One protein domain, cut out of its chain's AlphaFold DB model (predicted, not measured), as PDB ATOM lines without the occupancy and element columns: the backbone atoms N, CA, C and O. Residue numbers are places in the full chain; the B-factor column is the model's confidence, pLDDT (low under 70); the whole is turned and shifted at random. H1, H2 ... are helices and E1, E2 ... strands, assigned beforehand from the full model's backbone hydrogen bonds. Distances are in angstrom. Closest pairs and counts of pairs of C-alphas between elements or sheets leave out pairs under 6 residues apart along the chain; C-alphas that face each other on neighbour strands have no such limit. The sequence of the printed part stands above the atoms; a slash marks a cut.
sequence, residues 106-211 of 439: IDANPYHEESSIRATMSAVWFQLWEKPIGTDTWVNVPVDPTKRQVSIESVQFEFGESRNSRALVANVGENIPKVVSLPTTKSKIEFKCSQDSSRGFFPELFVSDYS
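AT A GLANCE: This is residues 106 to 211 of the 439 residues of an uncharacterized protein of Thalassospira sp. KO164 (UniProt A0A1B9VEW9). Two antiparallel four-stranded sheets, E2-E1-E5-E6 and E3-E4-E7-E8, stand partly face to face as an elongated sandwich, their strands at 18 degrees. At one end the short helix H1 packs on E7 and E8. The printed part has 106 residues, with H1 first and then E1 to E8, and is mostly strand. It is compact, with a radius of gyration of the C-alphas of 14.3 A and spans of 46 by 26 by 25 A.

IN THESE COORDINATES: Start at residues 106 to 107, which pair antiparallel with residues 125 to 126. Find C-alpha 116 at (50.865, -32.276, -24.503), where H1, residues 116 to 121, begins. Next come E1, 125 to 131, 20.4 A long; E2, 139 to 141; E3, 148 to 150; E4, 154 to 159; E5, 165 to 171, 20.2 A; E6, 178 to 182; E7, 187 to 196, 27.1 A; and E8, 200 to 208, 24.9 A, ending at C-alpha 208 (45.516, -18.406, -45.987).

HOW THE PARTS SIT: In the first sheet, look for backbone N and O within hydrogen-bond range across each pair of neighbour strands: N 139 and O 130 for the hairpin E1 and E2, 2.8 A; N 127 and O 169 for E1 and E5, 2.8 A; N 168 and O 180 for the hairpin E5 and E6, 2.8 A. In the second, find N 149 and O 156 for E3 and E4, 2.9 A; N 155 and O 191 for E4 and E7, 2.8 A; N 190 and O 206 for E7 and E8, 2.9 A. H1 is on this sheet at a height of 7.6 A; C-alphas 120 and 202 are its closest to E8, 6.4 A. Every O i to N i+4 pair of H1 is within hydrogen-bond range.

THE WHOLE: The C-alphas farthest apart are those of Glu 114 and Gly 134, 47.3 A. The printed part has no cut and no long link. Confidence is under 70 at residues 106, 108, 110 to 117, 119 and 146.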
ATOM      1  N   ILE A 106      39.694 -14.778 -27.965       66.06
ATOM      2  CA  ILE A 106      39.274 -16.141 -28.227       66.06
ATOM      3  C   ILE A 106      40.468 -17.027 -27.936       66.06
ATOM      4  O   ILE A 106      41.489 -16.933 -28.622       66.06
ATOM      5  N   ASP A 107      40.318 -17.869 -26.922       73.56
ATOM      6  CA  ASP A 107      41.252 -18.953 -26.665       73.56
ATOM      7  C   ASP A 107      41.126 -19.971 -27.802       73.56
ATOM      8  O   ASP A 107      40.023 -20.396 -28.180       73.56
ATOM      9  N   ALA A 108      42.266 -20.340 -28.385       67.12
ATOM     10  CA  ALA A 108      42.294 -21.277 -29.495       67.12
ATOM     11  C   ALA A 108      41.781 -22.648 -29.037       67.12
ATOM     12  O   ALA A 108      40.948 -23.252 -29.713       67.12
ATOM     13  N   ASN A 109      42.197 -23.101 -27.851       70.31
ATOM     14  CA  ASN A 109      41.719 -24.341 -27.253       70.31
ATOM     15  C   ASN A 109      40.967 -24.079 -25.931       70.31
ATOM     16  O   ASN A 109      41.614 -23.877 -24.905       70.31
ATOM     17  N   PRO A 110      39.621 -24.125 -25.915       56.69
ATOM     18  CA  PRO A 110      38.839 -23.936 -24.691       56.69
ATOM     19  C   PRO A 110      38.804 -25.194 -23.805       56.69
ATOM     20  O   PRO A 110      38.257 -25.145 -22.707       56.69
ATOM     21  N   TYR A 111      39.325 -26.332 -24.283       59.53
ATOM     22  CA  TYR A 111      39.272 -27.609 -23.578       59.53
ATOM     23  C   TYR A 111      40.598 -27.892 -22.863       59.53
ATOM     24  O   TYR A 111      41.644 -28.074 -23.496       59.53
ATOM     25  N   HIS A 112      40.541 -27.984 -21.534       55.09
ATOM     26  CA  HIS A 112      41.639 -28.446 -20.689       55.09
ATOM     27  C   HIS A 112      41.664 -29.986 -20.667       55.09
ATOM     28  O   HIS A 112      41.108 -30.607 -19.769       55.09
ATOM     29  N   GLU A 113      42.273 -30.610 -21.677       56.50
ATOM     30  CA  GLU A 113      42.550 -32.058 -21.694       56.50
ATOM     31  C   GLU A 113      44.063 -32.339 -21.653       56.50
ATOM     32  O   GLU A 113      44.864 -31.522 -22.103       56.50
ATOM     33  N   GLU A 114      44.442 -33.518 -21.143       57.59
ATOM     34  CA  GLU A 114      45.808 -33.908 -20.737       57.59
ATOM     35  C   GLU A 114      46.826 -34.155 -21.873       57.59
ATOM     36  O   GLU A 114      47.961 -34.549 -21.600       57.59
ATOM     37  N   SER A 115      46.491 -33.938 -23.152       67.69
ATOM     38  CA  SER A 115      47.490 -34.119 -24.217       67.69
ATOM     39  C   SER A 115      48.502 -32.965 -24.236       67.69
ATOM     40  O   SER A 115      48.140 -31.795 -24.106       67.69
ATOM     41  N   SER A 116      49.786 -33.277 -24.444       67.50
ATOM     42  CA  SER A 116      50.865 -32.276 -24.503       67.50
ATOM     43  C   SER A 116      50.619 -31.204 -25.574       67.50
ATOM     44  O   SER A 116      50.879 -30.029 -25.337       67.50
ATOM     45  N   ILE A 117      50.035 -31.587 -26.715       69.56
ATOM     46  CA  ILE A 117      49.646 -30.669 -27.798       69.56
ATOM     47  C   ILE A 117      48.534 -29.712 -27.340       69.56
ATOM     48  O   ILE A 117      48.603 -28.506 -27.587       69.56
ATOM     49  N   ARG A 118      47.516 -30.219 -26.631       71.38
ATOM     50  CA  ARG A 118      46.411 -29.389 -26.123       71.38
ATOM     51  C   ARG A 118      46.851 -28.464 -24.998       71.38
ATOM     52  O   ARG A 118      46.377 -27.329 -24.952       71.38
ATOM     53  N   ALA A 119      47.782 -28.910 -24.156       69.75
ATOM     54  CA  ALA A 119      48.430 -28.069 -23.157       69.75
ATOM     55  C   ALA A 119      49.171 -26.896 -23.822       69.75
ATOM     56  O   ALA A 119      48.969 -25.752 -23.418       69.75
ATOM     57  N   THR A 120      49.930 -27.143 -24.896       76.81
ATOM     58  CA  THR A 120      50.586 -26.078 -25.675       76.81
ATOM     59  C   THR A 120      49.570 -25.102 -26.281       76.81
ATOM     60  O   THR A 120      49.739 -23.887 -26.181       76.81
ATOM     61  N   MET A 121      48.478 -25.606 -26.864       80.06
ATOM     62  CA  MET A 121      47.435 -24.762 -27.467       80.06
ATOM     63  C   MET A 121      46.573 -23.992 -26.453       80.06
ATOM     64  O   MET A 121      45.917 -23.022 -26.829       80.06
ATOM     65  N   SER A 122      46.573 -24.385 -25.176       73.44
ATOM     66  CA  SER A 122      45.784 -23.734 -24.113       73.44
ATOM     67  C   SER A 122      46.245 -22.307 -23.793       73.44
ATOM     68  O   SER A 122      45.466 -21.498 -23.301       73.44
ATOM     69  N   ALA A 123      47.500 -21.979 -24.113       76.69
ATOM     70  CA  ALA A 123      48.055 -20.638 -23.939       76.69
ATOM     71  C   ALA A 123      47.795 -19.715 -25.145       76.69
ATOM     72  O   ALA A 123      48.125 -18.528 -25.094       76.69
ATOM     73  N   VAL A 124      47.244 -20.255 -26.239       84.62
ATOM     74  CA  VAL A 124      47.056 -19.517 -27.487       84.62
ATOM     75  C   VAL A 124      45.751 -18.743 -27.442       84.62
ATOM     76  O   VAL A 124      44.677 -19.318 -27.279       84.62
ATOM     77  N   TRP A 125      45.841 -17.438 -27.666       86.38
ATOM     78  CA  TRP A 125      44.682 -16.560 -27.777       86.38
ATOM     79  C   TRP A 125      44.897 -15.519 -28.864       86.38
ATOM     80  O   TRP A 125      46.033 -15.173 -29.199       86.38
ATOM     81  N   PHE A 126      43.808 -14.964 -29.392       89.56
ATOM     82  CA  PHE A 126      43.895 -13.845 -30.326       89.56
ATOM     83  C   PHE A 126      42.748 -12.843 -30.199       89.56
ATOM     84  O   PHE A 126      41.722 -13.096 -29.569       89.56
ATOM     85  N   GLN A 127      42.957 -11.688 -30.826       88.81
ATOM     86  CA  GLN A 127      42.034 -10.567 -30.935       88.81
ATOM     87  C   GLN A 127      42.024 -10.065 -32.382       88.81
ATOM     88  O   GLN A 127      43.087  -9.830 -32.960       88.81
ATOM     89  N   LEU A 128      40.837  -9.856 -32.957       91.69
ATOM     90  CA  LEU A 128      40.691  -9.224 -34.268       91.69
ATOM     91  C   LEU A 128      40.570  -7.708 -34.122       91.69
ATOM     92  O   LEU A 128      39.757  -7.202 -33.352       91.69
ATOM     93  N   TRP A 129      41.355  -6.983 -34.901       93.00
ATOM     94  CA  TRP A 129      41.344  -5.533 -34.957       93.00
ATOM     95  C   TRP A 129      40.978  -5.069 -36.356       93.00
ATOM     96  O   TRP A 129      41.469  -5.606 -37.347       93.00
ATOM     97  N   GLU A 130      40.153  -4.034 -36.424       92.62
ATOM     98  CA  GLU A 130      39.831  -3.319 -37.649       92.62
ATOM     99  C   GLU A 130      40.199  -1.849 -37.526       92.62
ATOM    100  O   GLU A 130      40.117  -1.254 -36.453       92.62
ATOM    101  N   LYS A 131      40.579  -1.240 -38.643       91.31
ATOM    102  CA  LYS A 131      40.733   0.208 -38.755       91.31
ATOM    103  C   LYS A 131      39.658   0.757 -39.687       91.31
ATOM    104  O   LYS A 131      39.784   0.580 -40.904       91.31
ATOM    105  N   PRO A 132      38.591   1.366 -39.136       88.25
ATOM    106  CA  PRO A 132      37.530   1.956 -39.929       88.25
ATOM    107  C   PRO A 132      38.060   2.957 -40.953       88.25
ATOM    108  O   PRO A 132      39.000   3.714 -40.703       88.25
ATOM    109  N   ILE A 133      37.444   2.975 -42.134       84.75
ATOM    110  CA  ILE A 133      37.815   3.936 -43.174       84.75
ATOM    111  C   ILE A 133      37.627   5.361 -42.638       84.75
ATOM    112  O   ILE A 133      36.553   5.726 -42.166       84.75
ATOM    113  N   GLY A 134      38.675   6.178 -42.758       82.50
ATOM    114  CA  GLY A 134      38.656   7.578 -42.334       82.50
ATOM    115  C   GLY A 134      38.956   7.802 -40.852       82.50
ATOM    116  O   GLY A 134      38.967   8.955 -40.430       82.50
ATOM    117  N   THR A 135      39.233   6.750 -40.075       84.44
ATOM    118  CA  THR A 135      39.706   6.885 -38.692       84.44
ATOM    119  C   THR A 135      41.199   6.600 -38.597       84.44
ATOM    120  O   THR A 135      41.745   5.762 -39.313       84.44
ATOM    121  N   ASP A 136      41.871   7.275 -37.666       80.88
ATOM    122  CA  ASP A 136      43.272   6.987 -37.341       80.88
ATOM    123  C   ASP A 136      43.414   5.851 -36.319       80.88
ATOM    124  O   ASP A 136      44.501   5.299 -36.137       80.88
ATOM    125  N   THR A 137      42.312   5.454 -35.685       82.44
ATOM    126  CA  THR A 137      42.291   4.493 -34.589       82.44
ATOM    127  C   THR A 137      41.879   3.103 -35.059       82.44
ATOM    128  O   THR A 137      40.886   2.924 -35.764       82.44
ATOM    129  N   TRP A 138      42.652   2.109 -34.628       87.38
ATOM    130  CA  TRP A 138      42.243   0.710 -34.653       87.38
ATOM    131  C   TRP A 138      41.253   0.439 -33.526       87.38
ATOM    132  O   TRP A 138      41.465   0.866 -32.390       87.38
ATOM    133  N   VAL A 139      40.204  -0.307 -33.843       85.50
ATOM    134  CA  VAL A 139      39.195  -0.782 -32.904       85.50
ATOM    135  C   VAL A 139      39.201  -2.297 -32.903       85.50
ATOM    136  O   VAL A 139      39.397  -2.941 -33.934       85.50
ATOM    137  N   ASN A 140      38.994  -2.883 -31.739       82.75
ATOM    138  CA  ASN A 140      38.796  -4.312 -31.665       82.75
ATOM    139  C   ASN A 140      37.382  -4.688 -32.119       82.75
ATOM    140  O   ASN A 140      36.417  -3.978 -31.823       82.75
ATOM    141  N   VAL A 141      37.275  -5.808 -32.830       84.62
ATOM    142  CA  VAL A 141      36.017  -6.327 -33.362       84.62
ATOM    143  C   VAL A 141      35.748  -7.703 -32.751       84.62
ATOM    144  O   VAL A 141      36.656  -8.541 -32.726       84.62
ATOM    145  N   PRO A 142      34.521  -7.965 -32.262       78.00
ATOM    146  CA  PRO A 142      34.169  -9.278 -31.745       78.00
ATOM    147  C   PRO A 142      34.261 -10.326 -32.855       78.00
ATOM    148  O   PRO A 142      33.795 -10.117 -33.976       78.00
ATOM    149  N   VAL A 143      34.840 -11.472 -32.514       81.12
ATOM    150  CA  VAL A 143      34.899 -12.638 -33.392       81.12
ATOM    151  C   VAL A 143      33.850 -13.634 -32.921       81.12
ATOM    152  O   VAL A 143      33.668 -13.836 -31.724       81.12
ATOM    153  N   ASP A 144      33.130 -14.221 -33.869       76.06
ATOM    154  CA  ASP A 144      32.114 -15.227 -33.589       76.06
ATOM    155  C   ASP A 144      32.791 -16.578 -33.295       76.06
ATOM    156  O   ASP A 144      33.352 -17.185 -34.215       76.06
ATOM    157  N   PRO A 145      32.756 -17.076 -32.043       70.06
ATOM    158  CA  PRO A 145      33.421 -18.324 -31.684       70.06
ATOM    159  C   PRO A 145      32.770 -19.548 -32.344       70.06
ATOM    160  O   PRO A 145      33.399 -20.602 -32.404       70.06
ATOM    161  N   THR A 146      31.541 -19.433 -32.865       69.44
ATOM    162  CA  THR A 146      30.841 -20.547 -33.529       69.44
ATOM    163  C   THR A 146      31.416 -20.877 -34.907       69.44
ATOM    164  O   THR A 146      31.246 -21.990 -35.393       69.44
ATOM    165  N   LYS A 147      32.168 -19.950 -35.518       76.69
ATOM    166  CA  LYS A 147      32.870 -20.154 -36.799       76.69
ATOM    167  C   LYS A 147      34.235 -20.830 -36.641       76.69
ATOM    168  O   LYS A 147      35.041 -20.829 -37.571       76.69
ATOM    169  N   ARG A 148      34.509 -21.372 -35.455       81.69
ATOM    170  CA  ARG A 148      35.742 -22.079 -35.126       81.69
ATOM    171  C   ARG A 148      35.651 -23.538 -35.556       81.69
ATOM    172  O   ARG A 148      34.722 -24.243 -35.174       81.69
ATOM    173  N   GLN A 149      36.669 -24.009 -36.262       82.94
ATOM    174  CA  GLN A 149      36.899 -25.431 -36.506       82.94
ATOM    175  C   GLN A 149      38.099 -25.874 -35.664       82.94
ATOM    176  O   GLN A 149      39.132 -25.211 -35.664       82.94
ATOM    177  N   VAL A 150      37.953 -26.964 -34.913       81.88
ATOM    178  CA  VAL A 150      39.001 -27.484 -34.019       81.88
ATOM    179  C   VAL A 150      39.375 -28.889 -34.470       81.88
ATOM    180  O   VAL A 150      38.503 -29.742 -34.632       81.88
ATOM    181  N   SER A 151      40.669 -29.124 -34.660       82.38
ATOM    182  CA  SER A 151      41.271 -30.439 -34.860       82.38
ATOM    183  C   SER A 151      42.201 -30.772 -33.685       82.38
ATOM    184  O   SER A 151      42.335 -29.995 -32.740       82.38
ATOM    185  N   ILE A 152      42.837 -31.948 -33.707       74.94
ATOM    186  CA  ILE A 152      43.797 -32.350 -32.661       74.94
ATOM    187  C   ILE A 152      45.025 -31.428 -32.653       74.94
ATOM    188  O   ILE A 152      45.552 -31.120 -31.587       74.94
ATOM    189  N   GLU A 153      45.470 -30.991 -33.831       82.62
ATOM    190  CA  GLU A 153      46.733 -30.269 -34.016       82.62
ATOM    191  C   GLU A 153      46.532 -28.805 -34.406       82.62
ATOM    192  O   GLU A 153      47.490 -28.029 -34.384       82.62
ATOM    193  N   SER A 154      45.311 -28.411 -34.775       87.81
ATOM    194  CA  SER A 154      45.044 -27.066 -35.260       87.81
ATOM    195  C   SER A 154      43.691 -26.502 -34.855       87.81
ATOM    196  O   SER A 154      42.715 -27.214 -34.626       87.81
ATOM    197  N   VAL A 155      43.643 -25.177 -34.786       87.81
ATOM    198  CA  VAL A 155      42.434 -24.397 -34.554       87.81
ATOM    199  C   VAL A 155      42.312 -23.385 -35.676       87.81
ATOM    200  O   VAL A 155      43.217 -22.586 -35.906       87.81
ATOM    201  N   GLN A 156      41.177 -23.405 -36.357       91.38
ATOM    202  CA  GLN A 156      40.920 -22.605 -37.538       91.38
ATOM    203  C   GLN A 156      39.743 -21.652 -37.329       91.38
ATOM    204  O   GLN A 156      38.719 -22.015 -36.748       91.38
ATOM    205  N   PHE A 157      39.872 -20.457 -37.900       91.31
ATOM    206  CA  PHE A 157      38.831 -19.439 -37.976       91.31
ATOM    207  C   PHE A 157      38.695 -18.931 -39.408       91.31
ATOM    208  O   PHE A 157      39.691 -18.644 -40.070       91.31
ATOM    209  N   GLU A 158      37.456 -18.782 -39.873       91.81
ATOM    210  CA  GLU A 158      37.154 -18.142 -41.154       91.81
ATOM    211  C   GLU A 158      36.614 -16.728 -40.939       91.81
ATOM    212  O   GLU A 158      35.637 -16.507 -40.215       91.81
ATOM    213  N   PHE A 159      37.224 -15.770 -41.626       91.00
ATOM    214  CA  PHE A 159      36.809 -14.378 -41.636       91.00
ATOM    215  C   PHE A 159      36.229 -14.031 -43.004       91.00
ATOM    216  O   PHE A 159      36.819 -14.323 -44.042       91.00
ATOM    217  N   GLY A 160      35.054 -13.399 -43.001       91.19
ATOM    218  CA  GLY A 160      34.429 -12.885 -44.222       91.19
ATOM    219  C   GLY A 160      35.152 -11.652 -44.764       91.19
ATOM    220  O   GLY A 160      36.182 -11.239 -44.238       91.19
ATOM    221  N   GLU A 161      34.596 -11.031 -45.795       92.00
ATOM    222  CA  GLU A 161      35.112  -9.761 -46.307       92.00
ATOM    223  C   GLU A 161      34.882  -8.615 -45.311       92.00
ATOM    224  O   GLU A 161      33.876  -8.576 -44.598       92.00
ATOM    225  N   SER A 162      35.805  -7.657 -45.285       91.38
ATOM    226  CA  SER A 162      35.683  -6.409 -44.536       91.38
ATOM    227  C   SER A 162      36.095  -5.232 -45.409       91.38
ATOM    228  O   SER A 162      37.001  -5.325 -46.229       91.38
ATOM    229  N   ARG A 163      35.440  -4.086 -45.219       89.50
ATOM    230  CA  ARG A 163      35.859  -2.825 -45.858       89.50
ATOM    231  C   ARG A 163      37.005  -2.151 -45.106       89.50
ATOM    232  O   ARG A 163      37.618  -1.226 -45.630       89.50
ATOM    233  N   ASN A 164      37.267  -2.595 -43.883       91.44
ATOM    234  CA  ASN A 164      38.254  -2.013 -42.991       91.44
ATOM    235  C   ASN A 164      39.555  -2.809 -43.073       91.44
ATOM    236  O   ASN A 164      39.530  -4.030 -43.217       91.44
ATOM    237  N   SER A 165      40.693  -2.129 -42.931       92.50
ATOM    238  CA  SER A 165      41.981  -2.812 -42.776       92.50
ATOM    239  C   SER A 165      41.940  -3.676 -41.522       92.50
ATOM    240  O   SER A 165      41.410  -3.232 -40.502       92.50
ATOM    241  N   ARG A 166      42.504  -4.884 -41.582       94.38
ATOM    242  CA  ARG A 166      42.450  -5.851 -40.482       94.38
ATOM    243  C   ARG A 166      43.830  -6.214 -39.972       94.38
ATOM    244  O   ARG A 166      44.799  -6.244 -40.722       94.38
ATOM    245  N   ALA A 167      43.894  -6.512 -38.686       94.69
ATOM    246  CA  ALA A 167      45.066  -7.075 -38.048       94.69
ATOM    247  C   ALA A 167      44.633  -8.059 -36.960       94.69
ATOM    248  O   ALA A 167      43.631  -7.854 -36.276       94.69
ATOM    249  N   LEU A 168      45.402  -9.121 -36.792       94.12
ATOM    250  CA  LEU A 168      45.277 -10.061 -35.695       94.12
ATOM    251  C   LEU A 168      46.316  -9.713 -34.638       94.12
ATOM    252  O   LEU A 168      47.485  -9.581 -34.971       94.12
ATOM    253  N   VAL A 169      45.922  -9.612 -33.375       92.31
ATOM    254  CA  VAL A 169      46.872  -9.657 -32.257       92.31
ATOM    255  C   VAL A 169      46.753 -11.035 -31.638       92.31
ATOM    256  O   VAL A 169      45.700 -11.357 -31.098       92.31
ATOM    257  N   ALA A 170      47.794 -11.851 -31.740       90.69
ATOM    258  CA  ALA A 170      47.798 -13.231 -31.282       90.69
ATOM    259  C   ALA A 170      48.973 -13.504 -30.347       90.69
ATOM    260  O   ALA A 170      50.111 -13.129 -30.627       90.69
ATOM    261  N   ASN A 171      48.707 -14.197 -29.246       87.38
ATOM    262  CA  ASN A 171      49.747 -14.815 -28.444       87.38
ATOM    263  C   ASN A 171      49.830 -16.293 -28.815       87.38
ATOM    264  O   ASN A 171      48.847 -17.019 -28.701       87.38
ATOM    265  N   VAL A 172      51.010 -16.715 -29.256       85.19
ATOM    266  CA  VAL A 172      51.330 -18.095 -29.636       85.19
ATOM    267  C   VAL A 172      52.326 -18.709 -28.643       85.19
ATOM    268  O   VAL A 172      53.334 -19.288 -29.025       85.19
ATOM    269  N   GLY A 173      52.064 -18.547 -27.344       74.56
ATOM    270  CA  GLY A 173      52.935 -19.052 -26.276       74.56
ATOM    271  C   GLY A 173      54.187 -18.203 -26.032       74.56
ATOM    272  O   GLY A 173      55.156 -18.685 -25.452       74.56
ATOM    273  N   GLU A 174      54.180 -16.940 -26.463       73.25
ATOM    274  CA  GLU A 174      55.288 -16.001 -26.275       73.25
ATOM    275  C   GLU A 174      54.959 -14.960 -25.188       73.25
ATOM    276  O   GLU A 174      53.799 -14.627 -24.928       73.25
ATOM    277  N   ASN A 175      55.996 -14.387 -24.560       73.81
ATOM    278  CA  ASN A 175      55.837 -13.316 -23.562       73.81
ATOM    279  C   ASN A 175      55.192 -12.050 -24.149       73.81
ATOM    280  O   ASN A 175      54.631 -11.222 -23.431       73.81
ATOM    281  N   ILE A 176      55.319 -11.888 -25.460       81.62
ATOM    282  CA  ILE A 176      54.900 -10.724 -26.214       81.62
ATOM    283  C   ILE A 176      53.994 -11.209 -27.352       81.62
ATOM    284  O   ILE A 176      54.421 -12.064 -28.126       81.62
ATOM    285  N   PRO A 177      52.765 -10.681 -27.486       87.75
ATOM    286  CA  PRO A 177      51.906 -11.017 -28.613       87.75
ATOM    287  C   PRO A 177      52.485 -10.528 -29.945       87.75
ATOM    288  O   PRO A 177      53.185  -9.513 -30.011       87.75
ATOM    289  N   LYS A 178      52.121 -11.223 -31.019       90.56
ATOM    290  CA  LYS A 178      52.389 -10.829 -32.399       90.56
ATOM    291  C   LYS A 178      51.170 -10.136 -32.979       90.56
ATOM    292  O   LYS A 178      50.044 -10.602 -32.828       90.56
ATOM    293  N   VAL A 179      51.406  -9.036 -33.670       93.56
ATOM    294  CA  VAL A 179      50.445  -8.390 -34.552       93.56
ATOM    295  C   VAL A 179      50.716  -8.886 -35.965       93.56
ATOM    296  O   VAL A 179      51.833  -8.746 -36.445       93.56
ATOM    297  N   VAL A 180      49.714  -9.442 -36.636       95.25
ATOM    298  CA  VAL A 180      49.803  -9.921 -38.022       95.25
ATOM    299  C   VAL A 180      48.761  -9.204 -38.861       95.25
ATOM    300  O   VAL A 180      47.594  -9.127 -38.482       95.25
ATOM    301  N   SER A 181      49.175  -8.654 -39.996       95.06
ATOM    302  CA  SER A 181      48.262  -8.018 -40.940       95.06
ATOM    303  C   SER A 181      47.335  -9.049 -41.573       95.06
ATOM    304  O   SER A 181      47.756 -10.160 -41.890       95.06
ATOM    305  N   LEU A 182      46.068  -8.681 -41.757       94.94
ATOM    306  CA  LEU A 182      45.085  -9.529 -42.414       94.94
ATOM    307  C   LEU A 182      44.547  -8.847 -43.674       94.94
ATOM    308  O   LEU A 182      44.284  -7.639 -43.671       94.94
ATOM    309  N   PRO A 183      44.308  -9.621 -44.743       93.38
ATOM    310  CA  PRO A 183      43.682  -9.110 -45.953       93.38
ATOM    311  C   PRO A 183      42.251  -8.645 -45.658       93.38
ATOM    312  O   PRO A 183      41.651  -9.003 -44.644       93.38
ATOM    313  N   THR A 184      41.683  -7.838 -46.551       91.69
ATOM    314  CA  THR A 184      40.287  -7.365 -46.459       91.69
ATOM    315  C   THR A 184      39.289  -8.318 -47.122       91.69
ATOM    316  O   THR A 184      38.095  -8.253 -46.842       91.69
ATOM    317  N   THR A 185      39.774  -9.242 -47.952       92.06
ATOM    318  CA  THR A 185      38.999 -10.318 -48.587       92.06
ATOM    319  C   THR A 185      38.669 -11.439 -47.598       92.06
ATOM    320  O   THR A 185      39.106 -11.401 -46.448       92.06
ATOM    321  N   LYS A 186      37.887 -12.445 -48.011       93.69
ATOM    322  CA  LYS A 186      37.737 -13.672 -47.213       93.69
ATOM    323  C   LYS A 186      39.129 -14.219 -46.865       93.69
ATOM    324  O   LYS A 186      40.027 -14.142 -47.692       93.69
ATOM    325  N   SER A 187      39.319 -14.703 -45.643       93.56
ATOM    326  CA  SER A 187      40.568 -15.347 -45.245       93.56
ATOM    327  C   SER A 187      40.356 -16.369 -44.141       93.56
ATOM    328  O   SER A 187      39.403 -16.304 -43.358       93.56
ATOM    329  N   LYS A 188      41.283 -17.315 -44.072       93.31
ATOM    330  CA  LYS A 188      41.365 -18.349 -43.055       93.31
ATOM    331  C   LYS A 188      42.589 -18.100 -42.184       93.31
ATOM    332  O   LYS A 188      43.696 -17.915 -42.686       93.31
ATOM    333  N   ILE A 189      42.383 -18.134 -40.874       93.00
ATOM    334  CA  ILE A 189      43.457 -18.122 -39.885       93.00
ATOM    335  C   ILE A 189      43.538 -19.503 -39.263       93.00
ATOM    336  O   ILE A 189      42.520 -20.048 -38.841       93.00
ATOM    337  N   GLU A 190      44.740 -20.057 -39.196       92.56
ATOM    338  CA  GLU A 190      44.996 -21.355 -38.593       92.56
ATOM    339  C   GLU A 190      46.129 -21.245 -37.575       92.56
ATOM    340  O   GLU A 190      47.231 -20.802 -37.890       92.56
ATOM    341  N   PHE A 191      45.842 -21.659 -36.346       91.19
ATOM    342  CA  PHE A 191      46.845 -21.931 -35.333       91.19
ATOM    343  C   PHE A 191      47.180 -23.410 -35.406       91.19
ATOM    344  O   PHE A 191      46.295 -24.229 -35.169       91.19
ATOM    345  N   LYS A 192      48.421 -23.766 -35.725       90.56
ATOM    346  CA  LYS A 192      48.855 -25.161 -35.845       90.56
ATOM    347  C   LYS A 192      49.980 -25.452 -34.864       90.56
ATOM    348  O   LYS A 192      50.869 -24.630 -34.690       90.56
ATOM    349  N   CYS A 193      49.938 -26.606 -34.213       87.62
ATOM    350  CA  CYS A 193      51.031 -27.055 -33.372       87.62
ATOM    351  C   CYS A 193      52.112 -27.675 -34.256       87.62
ATOM    352  O   CYS A 193      51.863 -28.658 -34.954       87.62
ATOM    353  N   SER A 194      53.298 -27.089 -34.219       86.06
ATOM    354  CA  SER A 194      54.485 -27.580 -34.904       86.06
ATOM    355  C   SER A 194      55.445 -28.180 -33.882       86.06
ATOM    356  O   SER A 194      55.449 -27.810 -32.705       86.06
ATOM    357  N   GLN A 195      56.242 -29.149 -34.326       85.69
ATOM    358  CA  GLN A 195      57.227 -29.822 -33.488       85.69
ATOM    359  C   GLN A 195      58.632 -29.444 -33.950       85.69
ATOM    360  O   GLN A 195      58.999 -29.674 -35.100       85.69
ATOM    361  N   ASP A 196      59.423 -28.897 -33.033       83.56
ATOM    362  CA  ASP A 196      60.850 -28.634 -33.209       83.56
ATOM    363  C   ASP A 196      61.618 -29.524 -32.231       83.56
ATOM    364  O   ASP A 196      61.303 -29.595 -31.040       83.56
ATOM    365  N   SER A 197      62.647 -30.201 -32.738       80.94
ATOM    366  CA  SER A 197      63.567 -31.055 -31.984       80.94
ATOM    367  C   SER A 197      64.120 -30.388 -30.716       80.94
ATOM    368  O   SER A 197      64.437 -31.077 -29.751       80.94
ATOM    369  N   SER A 198      64.260 -29.059 -30.725       81.69
ATOM    370  CA  SER A 198      64.860 -28.262 -29.653       81.69
ATOM    371  C   SER A 198      63.847 -27.611 -28.704       81.69
ATOM    372  O   SER A 198      64.134 -27.456 -27.518       81.69
ATOM    373  N   ARG A 199      62.664 -27.235 -29.206       73.94
ATOM    374  CA  ARG A 199      61.635 -26.487 -28.453       73.94
ATOM    375  C   ARG A 199      60.426 -27.337 -28.064       73.94
ATOM    376  O   ARG A 199      59.571 -26.870 -27.318       73.94
ATOM    377  N   GLY A 200      60.355 -28.577 -28.545       84.88
ATOM    378  CA  GLY A 200      59.182 -29.426 -28.395       84.88
ATOM    379  C   GLY A 200      58.025 -28.932 -29.263       84.88
ATOM    380  O   GLY A 200      58.225 -28.492 -30.393       84.88
ATOM    381  N   PHE A 201      56.808 -29.037 -28.735       83.25
ATOM    382  CA  PHE A 201      55.591 -28.575 -29.396       83.25
ATOM    383  C   PHE A 201      55.381 -27.081 -29.163       83.25
ATOM    384  O   PHE A 201      55.290 -26.645 -28.015       83.25
ATOM    385  N   PHE A 202      55.236 -26.311 -30.237       85.56
ATOM    386  CA  PHE A 202      54.969 -24.878 -30.181       85.56
ATOM    387  C   PHE A 202      53.889 -24.495 -31.203       85.56
ATOM    388  O   PHE A 202      53.766 -25.143 -32.242       85.56
ATOM    389  N   PRO A 203      53.052 -23.489 -30.918       87.56
ATOM    390  CA  PRO A 203      52.002 -23.086 -31.836       87.56
ATOM    391  C   PRO A 203      52.523 -22.065 -32.854       87.56
ATOM    392  O   PRO A 203      53.275 -21.147 -32.532       87.56
ATOM    393  N   GLU A 204      52.072 -22.202 -34.091       89.94
ATOM    394  CA  GLU A 204      52.364 -21.318 -35.212       89.94
ATOM    395  C   GLU A 204      51.067 -20.741 -35.777       89.94
ATOM    396  O   GLU A 204      50.016 -21.377 -35.731       89.94
ATOM    397  N   LEU A 205      51.146 -19.520 -36.307       91.50
ATOM    398  CA  LEU A 205      50.019 -18.786 -36.874       91.50
ATOM    399  C   LEU A 205      50.170 -18.687 -38.395       91.50
ATOM    400  O   LEU A 205      51.142 -18.105 -38.880       91.50
ATOM    401  N   PHE A 206      49.163 -19.176 -39.114       92.25
ATOM    402  CA  PHE A 206      49.058 -19.149 -40.568       92.25
ATOM    403  C   PHE A 206      47.847 -18.331 -41.019       92.25
ATOM    404  O   PHE A 206      46.771 -18.404 -40.425       92.25
ATOM    405  N   VAL A 207      48.018 -17.573 -42.103       93.88
ATOM    406  CA  VAL A 207      46.952 -16.831 -42.789       93.88
ATOM    407  C   VAL A 207      46.899 -17.325 -44.231       93.88
ATOM    408  O   VAL A 207      47.929 -17.361 -44.901       93.88
ATOM    409  N   SER A 208      45.721 -17.733 -44.694       93.50
ATOM    410  CA  SER A 208      45.516 -18.406 -45.987       93.50
ATOM    411  C   SER A 208      44.138 -18.096 -46.577       93.50
ATOM    412  O   SER A 208      43.348 -17.376 -45.958       93.50
ATOM    413  N   ASP A 209      43.850 -18.653 -47.755       91.50
ATOM    414  CA  ASP A 209      42.548 -18.587 -48.440       91.50
ATOM    415  C   ASP A 209      42.090 -17.149 -48.742       91.50
ATOM    416  O   ASP A 209      40.903 -16.837 -48.686       91.50
ATOM    417  N   TYR A 210      43.043 -16.252 -49.018       91.06
ATOM    418  CA  TYR A 210      42.762 -14.846 -49.310       91.06
ATOM    419  C   TYR A 210      43.064 -14.428 -50.741       91.06
ATOM    420  O   TYR A 210      42.420 -13.509 -51.253       91.06
ATOM    421  N   SER A 211      44.046 -15.073 -51.371       92.44
ATOM    422  CA  SER A 211      44.313 -14.990 -52.806       92.44
ATOM    423  C   SER A 211      45.344 -16.069 -53.163       92.44
ATOM    424  O   SER A 211      46.529 -15.888 -52.877       92.44
TER     425      SER A 211